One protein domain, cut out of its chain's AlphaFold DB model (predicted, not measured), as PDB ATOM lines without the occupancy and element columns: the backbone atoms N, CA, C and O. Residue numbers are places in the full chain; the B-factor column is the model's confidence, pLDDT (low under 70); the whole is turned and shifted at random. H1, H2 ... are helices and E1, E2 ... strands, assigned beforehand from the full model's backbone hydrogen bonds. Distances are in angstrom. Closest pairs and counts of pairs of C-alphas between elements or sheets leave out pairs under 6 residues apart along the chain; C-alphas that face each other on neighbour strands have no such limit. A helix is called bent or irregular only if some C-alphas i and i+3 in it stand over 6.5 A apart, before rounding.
ATOM      1  N   VAL A   6     206.623 193.720 186.760       89.50
ATOM      2  CA  VAL A   6     205.180 193.584 186.540       89.50
ATOM      3  C   VAL A   6     204.617 194.950 186.195       89.50
ATOM      4  O   VAL A   6     204.887 195.928 186.891       89.50
ATOM      5  N   HIS A   7     203.853 195.016 185.111       88.25
ATOM      6  CA  HIS A   7     203.242 196.239 184.627       88.25
ATOM      7  C   HIS A   7     201.802 195.990 184.189       88.25
ATOM      8  O   HIS A   7     201.540 195.064 183.428       88.25
ATOM      9  N   ASP A   8     200.860 196.818 184.633       82.62
ATOM     10  CA  ASP A   8     199.432 196.538 184.454       82.62
ATOM     11  C   ASP A   8     199.038 196.387 182.978       82.62
ATOM     12  O   ASP A   8     198.378 195.412 182.616       82.62
ATOM     13  N   TYR A   9     199.477 197.302 182.111       83.56
ATOM     14  CA  TYR A   9     199.210 197.252 180.673       83.56
ATOM     15  C   TYR A   9     200.182 198.120 179.875       83.56
ATOM     16  O   TYR A   9     200.570 199.189 180.326       83.56
ATOM     17  N   LEU A  10     200.515 197.706 178.651       85.44
ATOM     18  CA  LEU A  10     201.326 198.503 177.720       85.44
ATOM     19  C   LEU A  10     200.445 199.044 176.587       85.44
ATOM     20  O   LEU A  10     200.208 198.353 175.595       85.44
ATOM     21  N   ASN A  11     199.950 200.276 176.730       83.50
ATOM     22  CA  ASN A  11     199.078 200.916 175.730       83.50
ATOM     23  C   ASN A  11     199.669 202.200 175.137       83.50
ATOM     24  O   ASN A  11     199.536 202.459 173.946       83.50
ATOM     25  N   GLU A  12     200.320 203.018 175.949       85.06
ATOM     26  CA  GLU A  12     200.830 204.319 175.535       85.06
ATOM     27  C   GLU A  12     202.052 204.662 176.374       85.06
ATOM     28  O   GLU A  12     202.131 204.293 177.533       85.06
ATOM     29  N   TYR A  13     203.044 205.307 175.774       84.50
ATOM     30  CA  TYR A  13     204.269 205.660 176.477       84.50
ATOM     31  C   TYR A  13     204.044 206.919 177.327       84.50
ATOM     32  O   TYR A  13     203.997 208.038 176.804       84.50
ATOM     33  N   GLY A  14     203.876 206.726 178.633       86.25
ATOM     34  CA  GLY A  14     203.552 207.750 179.614       86.25
ATOM     35  C   GLY A  14     204.524 207.785 180.797       86.25
ATOM     36  O   GLY A  14     205.732 207.592 180.666       86.25
ATOM     37  N   GLY A  15     204.014 208.166 181.970       86.81
ATOM     38  CA  GLY A  15     204.829 208.294 183.183       86.81
ATOM     39  C   GLY A  15     205.214 206.947 183.793       86.81
ATOM     40  O   GLY A  15     206.333 206.793 184.274       86.81
ATOM     41  N   ALA A  16     204.310 205.969 183.749       86.50
ATOM     42  CA  ALA A  16     204.548 204.654 184.333       86.50
ATOM     43  C   ALA A  16     205.575 203.853 183.513       86.50
ATOM     44  O   ALA A  16     206.405 203.142 184.071       86.50
ATOM     45  N   GLU A  17     205.583 204.050 182.199       89.50
ATOM     46  CA  GLU A  17     206.515 203.446 181.254       89.50
ATOM     47  C   GLU A  17     207.926 204.009 181.439       89.50
ATOM     48  O   GLU A  17     208.883 203.250 181.388       89.50
ATOM     49  N   ARG A  18     208.075 205.302 181.760       90.38
ATOM     50  CA  ARG A  18     209.384 205.872 182.136       90.38
ATOM     51  C   ARG A  18     209.954 205.244 183.406       90.38
ATOM     52  O   ARG A  18     211.158 205.034 183.507       90.38
ATOM     53  N   VAL A  19     209.099 204.935 184.383       91.81
ATOM     54  CA  VAL A  19     209.527 204.208 185.590       91.81
ATOM     55  C   VAL A  19     209.916 202.778 185.227       91.81
ATOM     56  O   VAL A  19     210.957 202.302 185.669       91.81
ATOM     57  N   LEU A  20     209.115 202.105 184.395       91.69
ATOM     58  CA  LEU A  20     209.430 200.765 183.906       91.69
ATOM     59  C   LEU A  20     210.764 200.738 183.152       91.69
ATOM     60  O   LEU A  20     211.553 199.829 183.370       91.69
ATOM     61  N   GLU A  21     211.048 201.739 182.325       91.75
ATOM     62  CA  GLU A  21     212.315 201.884 181.609       91.75
ATOM     63  C   GLU A  21     213.503 201.986 182.568       91.75
ATOM     64  O   GLU A  21     214.437 201.196 182.453       91.75
ATOM     65  N   ALA A  22     213.422 202.838 183.591       92.44
ATOM     66  CA  ALA A  22     214.460 202.918 184.619       92.44
ATOM     67  C   ALA A  22     214.650 201.584 185.374       92.44
ATOM     68  O   ALA A  22     215.770 201.196 185.705       92.44
ATOM     69  N   LEU A  23     213.570 200.833 185.628       92.19
ATOM     70  CA  LEU A  23     213.661 199.498 186.235       92.19
ATOM     71  C   LEU A  23     214.302 198.477 185.284       92.19
ATOM     72  O   LEU A  23     215.066 197.619 185.721       92.19
ATOM     73  N   VAL A  24     214.016 198.570 183.989       91.75
ATOM     74  CA  VAL A  24     214.615 197.727 182.949       91.75
ATOM     75  C   VAL A  24     216.104 198.033 182.774       91.75
ATOM     76  O   VAL A  24     216.875 197.113 182.513       91.75
ATOM     77  N   GLU A  25     216.537 199.283 182.949       91.25
ATOM     78  CA  GLU A  25     217.961 199.642 182.978       91.25
ATOM     79  C   GLU A  25     218.689 198.999 184.167       91.25
ATOM     80  O   GLU A  25     219.811 198.514 184.020       91.25
ATOM     81  N   LEU A  26     218.036 198.937 185.332       91.69
ATOM     82  CA  LEU A  26     218.579 198.289 186.531       91.69
ATOM     83  C   LEU A  26     218.598 196.755 186.422       91.69
ATOM     84  O   LEU A  26     219.515 196.109 186.933       91.69
ATOM     85  N   TRP A  27     217.599 196.170 185.759       90.88
ATOM     86  CA  TRP A  27     217.470 194.725 185.554       90.88
ATOM     87  C   TRP A  27     217.248 194.385 184.074       90.88
ATOM     88  O   TRP A  27     216.137 194.022 183.679       90.88
ATOM     89  N   PRO A  28     218.308 194.431 183.246       87.69
ATOM     90  CA  PRO A  28     218.192 194.279 181.796       87.69
ATOM     91  C   PRO A  28     217.683 192.905 181.351       87.69
ATOM     92  O   PRO A  28     217.058 192.824 180.290       87.69
ATOM     93  N   ASP A  29     217.918 191.871 182.164       89.75
ATOM     94  CA  ASP A  29     217.524 190.481 181.912       89.75
ATOM     95  C   ASP A  29     216.144 190.118 182.492       89.75
ATOM     96  O   ASP A  29     215.670 188.991 182.312       89.75
ATOM     97  N   ALA A  30     215.499 191.030 183.230       91.25
ATOM     98  CA  ALA A  30     214.215 190.742 183.859       91.25
ATOM     99  C   ALA A  30     213.086 190.710 182.811       91.25
ATOM    100  O   ALA A  30     212.925 191.665 182.046       91.25
ATOM    101  N   PRO A  31     212.266 189.641 182.770       91.56
ATOM    102  CA  PRO A  31     211.068 189.625 181.943       91.56
ATOM    103  C   PRO A  31     210.034 190.627 182.469       91.56
ATOM    104  O   PRO A  31     209.894 190.818 183.682       91.56
ATOM    105  N   ILE A  32     209.288 191.224 181.539       91.75
ATOM    106  CA  ILE A  32     208.197 192.155 181.828       91.75
ATOM    107  C   ILE A  32     206.882 191.393 181.694       91.75
ATOM    108  O   ILE A  32     206.501 190.984 180.600       91.75
ATOM    109  N   TYR A  33     206.180 191.209 182.801       90.75
ATOM    110  CA  TYR A  33     204.849 190.625 182.853       90.75
ATOM    111  C   TYR A  33     203.802 191.718 182.751       90.75
ATOM    112  O   TYR A  33     203.851 192.699 183.491       90.75
ATOM    113  N   THR A  34     202.836 191.543 181.856       89.00
ATOM    114  CA  THR A  34     201.745 192.501 181.702       89.00
ATOM    115  C   THR A  34     200.411 191.837 181.407       89.00
ATOM    116  O   THR A  34     200.362 190.740 180.847       89.00
ATOM    117  N   ALA A  35     199.300 192.470 181.794       84.88
ATOM    118  CA  ALA A  35     197.986 191.893 181.529       84.88
ATOM    119  C   ALA A  35     197.708 191.883 180.020       84.88
ATOM    120  O   ALA A  35     197.280 190.864 179.479       84.88
ATOM    121  N   PHE A  36     198.009 192.986 179.333       83.62
ATOM    122  CA  PHE A  36     197.887 193.109 177.885       83.62
ATOM    123  C   PHE A  36     198.868 194.150 177.337       83.62
ATOM    124  O   PHE A  36     199.273 195.083 178.031       83.62
ATOM    125  N   ALA A  37     199.225 194.001 176.067       85.50
ATOM    126  CA  ALA A  37     200.069 194.944 175.346       85.50
ATOM    127  C   ALA A  37     199.448 195.242 173.985       85.50
ATOM    128  O   ALA A  37     199.115 194.323 173.238       85.50
ATOM    129  N   VAL A  38     199.302 196.519 173.642       81.81
ATOM    130  CA  VAL A  38     198.727 196.940 172.361       81.81
ATOM    131  C   VAL A  38     199.808 196.883 171.284       81.81
ATOM    132  O   VAL A  38     200.746 197.691 171.334       81.81
ATOM    133  N   PRO A  39     199.714 195.972 170.295       77.75
ATOM    134  CA  PRO A  39     200.711 195.872 169.239       77.75
ATOM    135  C   PRO A  39     200.795 197.185 168.456       77.75
ATOM    136  O   PRO A  39     199.778 197.743 168.051       77.75
ATOM    137  N   GLY A  40     202.011 197.692 168.251       77.94
ATOM    138  CA  GLY A  40     202.247 198.945 167.526       77.94
ATOM    139  C   GLY A  40     202.073 200.228 168.349       77.94
ATOM    140  O   GLY A  40     202.352 201.307 167.815       77.94
ATOM    141  N   SER A  41     201.686 200.132 169.628       83.56
ATOM    142  CA  SER A  41     201.700 201.274 170.549       83.56
ATOM    143  C   SER A  41     203.108 201.826 170.780       83.56
ATOM    144  O   SER A  41     204.110 201.139 170.572       83.56
ATOM    145  N   SER A  42     203.195 203.075 171.244       84.31
ATOM    146  CA  SER A  42     204.470 203.680 171.647       84.31
ATOM    147  C   SER A  42     205.130 202.914 172.797       84.31
ATOM    148  O   SER A  42     206.339 202.710 172.756       84.31
ATOM    149  N   ALA A  43     204.345 202.406 173.753       84.81
ATOM    150  CA  ALA A  43     204.843 201.561 174.837       84.81
ATOM    151  C   ALA A  43     205.414 200.230 174.316       84.81
ATOM    152  O   ALA A  43     206.540 199.870 174.645       84.81
ATOM    153  N   ALA A  44     204.691 199.526 173.437       83.06
ATOM    154  CA  ALA A  44     205.180 198.272 172.859       83.06
ATOM    155  C   ALA A  44     206.457 198.464 172.023       83.06
ATOM    156  O   ALA A  44     207.313 197.586 172.008       83.06
ATOM    157  N   LYS A  45     206.604 199.614 171.350       85.75
ATOM    158  CA  LYS A  45     207.830 199.963 170.616       85.75
ATOM    159  C   LYS A  45     209.006 200.247 171.549       85.75
ATOM    160  O   LYS A  45     210.106 199.805 171.250       85.75
ATOM    161  N   ALA A  46     208.773 200.944 172.662       86.06
ATOM    162  CA  ALA A  46     209.818 201.264 173.636       86.06
ATOM    163  C   ALA A  46     210.435 200.006 174.273       86.06
ATOM    164  O   ALA A  46     211.625 199.977 174.559       86.06
ATOM    165  N   PHE A  47     209.640 198.946 174.441       86.81
ATOM    166  CA  PHE A  47     210.080 197.684 175.045       86.81
ATOM    167  C   PHE A  47     210.175 196.525 174.040       86.81
ATOM    168  O   PHE A  47     210.172 195.366 174.448       86.81
ATOM    169  N   ALA A  48     210.269 196.812 172.737       83.38
ATOM    170  CA  ALA A  48     210.280 195.788 171.686       83.38
ATOM    171  C   ALA A  48     211.469 194.816 171.797       83.38
ATOM    172  O   ALA A  48     211.335 193.637 171.473       83.38
ATOM    173  N   ASP A  49     212.604 195.293 172.311       86.31
ATOM    174  CA  ASP A  49     213.819 194.497 172.517       86.31
ATOM    175  C   ASP A  49     213.789 193.671 173.818       86.31
ATOM    176  O   ASP A  49     214.748 192.967 174.146       86.31
ATOM    177  N   LYS A  50     212.706 193.765 174.600       87.19
ATOM    178  CA  LYS A  50     212.563 193.106 175.903       87.19
ATOM    179  C   LYS A  50     211.588 191.940 175.839       87.19
ATOM    180  O   LYS A  50     210.671 191.878 175.022       87.19
ATOM    181  N   LYS A  51     211.777 190.985 176.753       88.19
ATOM    182  CA  LYS A  51     210.900 189.820 176.872       88.19
ATOM    183  C   LYS A  51     209.609 190.211 177.592       88.19
ATOM    184  O   LYS A  51     209.554 190.183 178.820       88.19
ATOM    185  N   ILE A  52     208.588 190.559 176.814       88.88
ATOM    186  CA  ILE A  52     207.243 190.865 177.312       88.88
ATOM    187  C   ILE A  52     206.413 189.579 177.344       88.88
ATOM    188  O   ILE A  52     206.258 188.899 176.330       88.88
ATOM    189  N   ILE A  53     205.870 189.249 178.512       88.06
ATOM    190  CA  ILE A  53     204.974 188.118 178.739       88.06
ATOM    191  C   ILE A  53     203.590 188.686 179.035       88.06
ATOM    192  O   ILE A  53     203.368 189.311 180.072       88.06
ATOM    193  N   THR A  54     202.658 188.478 178.110       88.19
ATOM    194  CA  THR A  54     201.266 188.896 178.281       88.19
ATOM    195  C   THR A  54     200.421 187.776 178.876       88.19
ATOM    196  O   THR A  54     200.617 186.605 178.547       88.19
ATOM    197  N   SER A  55     199.432 188.137 179.686       84.31
ATOM    198  CA  SER A  55     198.460 187.180 180.221       84.31
ATOM    199  C   SER A  55     197.495 186.638 179.152       84.31
ATOM    200  O   SER A  55     197.403 187.161 178.037       84.31
ATOM    201  N   TRP A  56     196.690 185.634 179.525       79.56
ATOM    202  CA  TRP A  56     195.575 185.130 178.701       79.56
ATOM    203  C   TRP A  56     194.603 186.245 178.267       79.56
ATOM    204  O   TRP A  56     193.984 186.143 177.205       79.56
ATOM    205  N   PHE A  57     194.509 187.323 179.050       74.56
ATOM    206  CA  PHE A  57     193.616 188.453 178.815       74.56
ATOM    207  C   PHE A  57     193.858 189.163 177.472       74.56
ATOM    208  O   PHE A  57     192.922 189.700 176.882       74.56
ATOM    209  N   GLN A  58     195.083 189.087 176.942       76.50
ATOM    210  CA  GLN A  58     195.451 189.583 175.611       76.50
ATOM    211  C   GLN A  58     194.617 188.954 174.479       76.50
ATOM    212  O   GLN A  58     194.356 189.601 173.467       76.50
ATOM    213  N   ASN A  59     194.188 187.697 174.635       73.44
ATOM    214  CA  ASN A  59     193.466 186.955 173.595       73.44
ATOM    215  C   ASN A  59     191.958 187.259 173.565       73.44
ATOM    216  O   ASN A  59     191.235 186.704 172.737       73.44
ATOM    217  N   ILE A  60     191.462 188.124 174.455       75.62
ATOM    218  CA  ILE A  60     190.047 188.492 174.499       75.62
ATOM    219  C   ILE A  60     189.774 189.588 173.454       75.62
ATOM    220  O   ILE A  60     190.422 190.638 173.476       75.62
ATOM    221  N   PRO A  61     188.799 189.410 172.543       67.81
ATOM    222  CA  PRO A  61     188.432 190.458 171.597       67.81
ATOM    223  C   PRO A  61     187.965 191.719 172.345       67.81
ATOM    224  O   PRO A  61     187.222 191.635 173.317       67.81
ATOM    225  N   PHE A  62     188.393 192.899 171.882       67.44
ATOM    226  CA  PHE A  62     188.139 194.202 172.524       67.44
ATOM    227  C   PHE A  62     188.803 194.433 173.895       67.44
ATOM    228  O   PHE A  62     188.356 195.317 174.630       67.44
ATOM    229  N   TYR A  63     189.905 193.749 174.222       70.38
ATOM    230  CA  TYR A  63     190.676 194.005 175.454       70.38
ATOM    231  C   TYR A  63     190.996 195.505 175.677       70.38
ATOM    232  O   TYR A  63     190.832 196.016 176.785       70.38
ATOM    233  N   ASN A  64     191.278 196.259 174.604       66.12
ATOM    234  CA  ASN A  64     191.489 197.720 174.624       66.12
ATOM    235  C   ASN A  64     190.280 198.568 175.044       66.12
ATOM    236  O   ASN A  64     190.444 199.744 175.344       66.12
ATOM    237  N   LYS A  65     189.062 198.027 175.045       63.94
ATOM    238  CA  LYS A  65     187.864 198.701 175.584       63.94
ATOM    239  C   LYS A  65     187.433 198.106 176.922       63.94
ATOM    240  O   LYS A  65     186.854 198.803 177.749       63.94
ATOM    241  N   LEU A  66     187.739 196.829 177.132       62.69
ATOM    242  CA  LEU A  66     187.406 196.075 178.335       62.69
ATOM    243  C   LEU A  66     188.349 196.350 179.516       62.69
ATOM    244  O   LEU A  66     187.957 196.083 180.648       62.69
ATOM    245  N   TYR A  67     189.531 196.939 179.301       67.75
ATOM    246  CA  TYR A  67     190.459 197.235 180.401       67.75
ATOM    247  C   TYR A  67     189.864 198.177 181.456       67.75
ATOM    248  O   TYR A  67     190.105 197.973 182.637       67.75
ATOM    249  N   SER A  68     189.080 199.186 181.055       67.38
ATOM    250  CA  SER A  68     188.508 200.186 181.969       67.38
ATOM    251  C   SER A  68     187.551 199.566 183.005       67.38
ATOM    252  O   SER A  68     187.780 199.757 184.202       67.38
ATOM    253  N   PRO A  69     186.549 198.748 182.614       66.31
ATOM    254  CA  PRO A  69     185.714 198.035 183.582       66.31
ATOM    255  C   PRO A  69     186.433 196.868 184.280       66.31
ATOM    256  O   PRO A  69     186.062 196.514 185.396       66.31
ATOM    257  N   LEU A  70     187.463 196.271 183.667       64.75
ATOM    258  CA  LEU A  70     188.147 195.091 184.215       64.75
ATOM    259  C   LEU A  70     189.393 195.401 185.050       64.75
ATOM    260  O   LEU A  70     190.048 194.468 185.509       64.75
ATOM    261  N   ARG A  71     189.664 196.678 185.357       68.56
ATOM    262  CA  ARG A  71     190.727 197.087 186.299       68.56
ATOM    263  C   ARG A  71     190.667 196.338 187.628       68.56
ATOM    264  O   ARG A  71     191.702 195.991 188.180       68.56
ATOM    265  N   PHE A  72     189.460 196.036 188.105       71.94
ATOM    266  CA  PHE A  72     189.255 195.292 189.346       71.94
ATOM    267  C   PHE A  72     189.811 193.858 189.297       71.94
ATOM    268  O   PHE A  72     190.232 193.324 190.318       71.94
ATOM    269  N   PHE A  73     189.853 193.242 188.113       70.50
ATOM    270  CA  PHE A  73     190.319 191.867 187.922       70.50
ATOM    271  C   PHE A  73     191.784 191.774 187.474       70.50
ATOM    272  O   PHE A  73     192.331 190.672 187.442       70.50
ATOM    273  N   ILE A  74     192.441 192.904 187.180       73.69
ATOM    274  CA  ILE A  74     193.863 192.940 186.793       73.69
ATOM    275  C   ILE A  74     194.768 192.224 187.813       73.69
ATOM    276  O   ILE A  74     195.584 191.412 187.374       73.69
ATOM    277  N   PRO A  75     194.610 192.405 189.144       74.19
ATOM    278  CA  PRO A  75     195.450 191.704 190.118       74.19
ATOM    279  C   PRO A  75     195.371 190.177 189.993       74.19
ATOM    280  O   PRO A  75     196.393 189.494 190.025       74.19
ATOM    281  N   SER A  76     194.170 189.631 189.783       77.38
ATOM    282  CA  SER A  76     193.963 188.186 189.631       77.38
ATOM    283  C   SER A  76     194.530 187.647 188.317       77.38
ATOM    284  O   SER A  76     195.066 186.544 188.286       77.38
ATOM    285  N   VAL A  77     194.438 188.427 187.237       76.94
ATOM    286  CA  VAL A  77     194.989 188.069 185.922       76.94
ATOM    287  C   VAL A  77     196.520 188.033 185.961       76.94
ATOM    288  O   VAL A  77     197.138 187.092 185.460       76.94
ATOM    289  N   LEU A  78     197.145 189.026 186.597       75.00
ATOM    290  CA  LEU A  78     198.600 189.076 186.749       75.00
ATOM    291  C   LEU A  78     199.114 187.948 187.648       75.00
ATOM    292  O   LEU A  78     200.110 187.318 187.303       75.00
ATOM    293  N   GLN A  79     198.401 187.618 188.731       74.69
ATOM    294  CA  GLN A  79     198.756 186.499 189.611       74.69
ATOM    295  C   GLN A  79     198.798 185.148 188.881       74.69
ATOM    296  O   GLN A  79     199.575 184.281 189.256       74.69
ATOM    297  N   GLN A  80     197.982 184.952 187.844       70.19
ATOM    298  CA  GLN A  80     198.008 183.724 187.038       70.19
ATOM    299  C   GLN A  80     199.153 183.689 186.016       70.19
ATOM    300  O   GLN A  80     199.421 182.637 185.440       70.19
ATOM    301  N   THR A  81     199.783 184.835 185.742       72.50
ATOM    302  CA  THR A  81     200.804 184.976 184.693       72.50
ATOM    303  C   THR A  81     202.230 184.856 185.251       72.50
ATOM    304  O   THR A  81     203.128 184.464 184.507       72.50
TER     305      THR A  81
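Overview. This is residues 6 to 81 of the 82 residues of a protein of Candidatus Woesebacteria bacterium GW2011_GWA1_43_12 (UniProt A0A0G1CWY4). A small, twisted sheet of three parallel strands forms the core, with H1 toward one end of the longest axis and H3 and the kinked H4 toward the other; H4 covers one face. The 76 printed residues hold E1 H1 E2 H2 E3 H3 H4, with sheet order E1 E2 E3; the class is mixed, helices and strands. The whole is compact, with a radius of gyration of the C-alphas of 11.9 A and spans of 32 by 24 by 19 A.

Arrangement. E1, residues 6 to 10, is parallel to inner strand E2, residues 32 to 37, with N 7 and O 33 at 2.8 A. E2 is parallel to E3, residues 52 to 54, with N 53 and O 32 at 2.8 A. H1, residues 15 to 26, H2, residues 42 to 46, and H3, residues 56 to 59, only graze the sheet. E1, H1, E2 and E2, H2, E3 are strand-helix-strand units, parallel neighbours with a helix between, each with a right-handed crossover. H4, residues 63 to 79, makes two layers with the sheet, a helix on one face, at a height of 8.1 A, along the strands at 7 degrees to E2 on the local plane; the C-alphas of Ala 35 and Leu 78 are their closest, 6.0 A. H3 and H4 only just touch, with 3 pairs of C-alphas within 8 A, closest Phe 57 and Tyr 63, 7.1 A. H1 is apart from H3 and H4. Every O i to N i+4 pair is within hydrogen-bond range in H1 and H2, 7 of 13 in H4; H3 is too short for one.

Along the chain. E1 begins at C-alpha 6 (205.180, 193.584, 186.540). H1 measures 17.3 A, E1 and E2 10.8 A each. H4, 17.9 A, ends at C-alpha 79 (198.756, 186.499, 189.611); it is irregular, with C-alphas 69 and 72 7.3 A apart and a kink of 106 degrees near residue 72.

Size, cuts and confidence. The C-alphas farthest apart, Leu 26 and Pro 61, are 34.5 A apart. The printed part has no cut, and its links are tight. Residues 61 to 62 and 64 to 71 are under pLDDT 70.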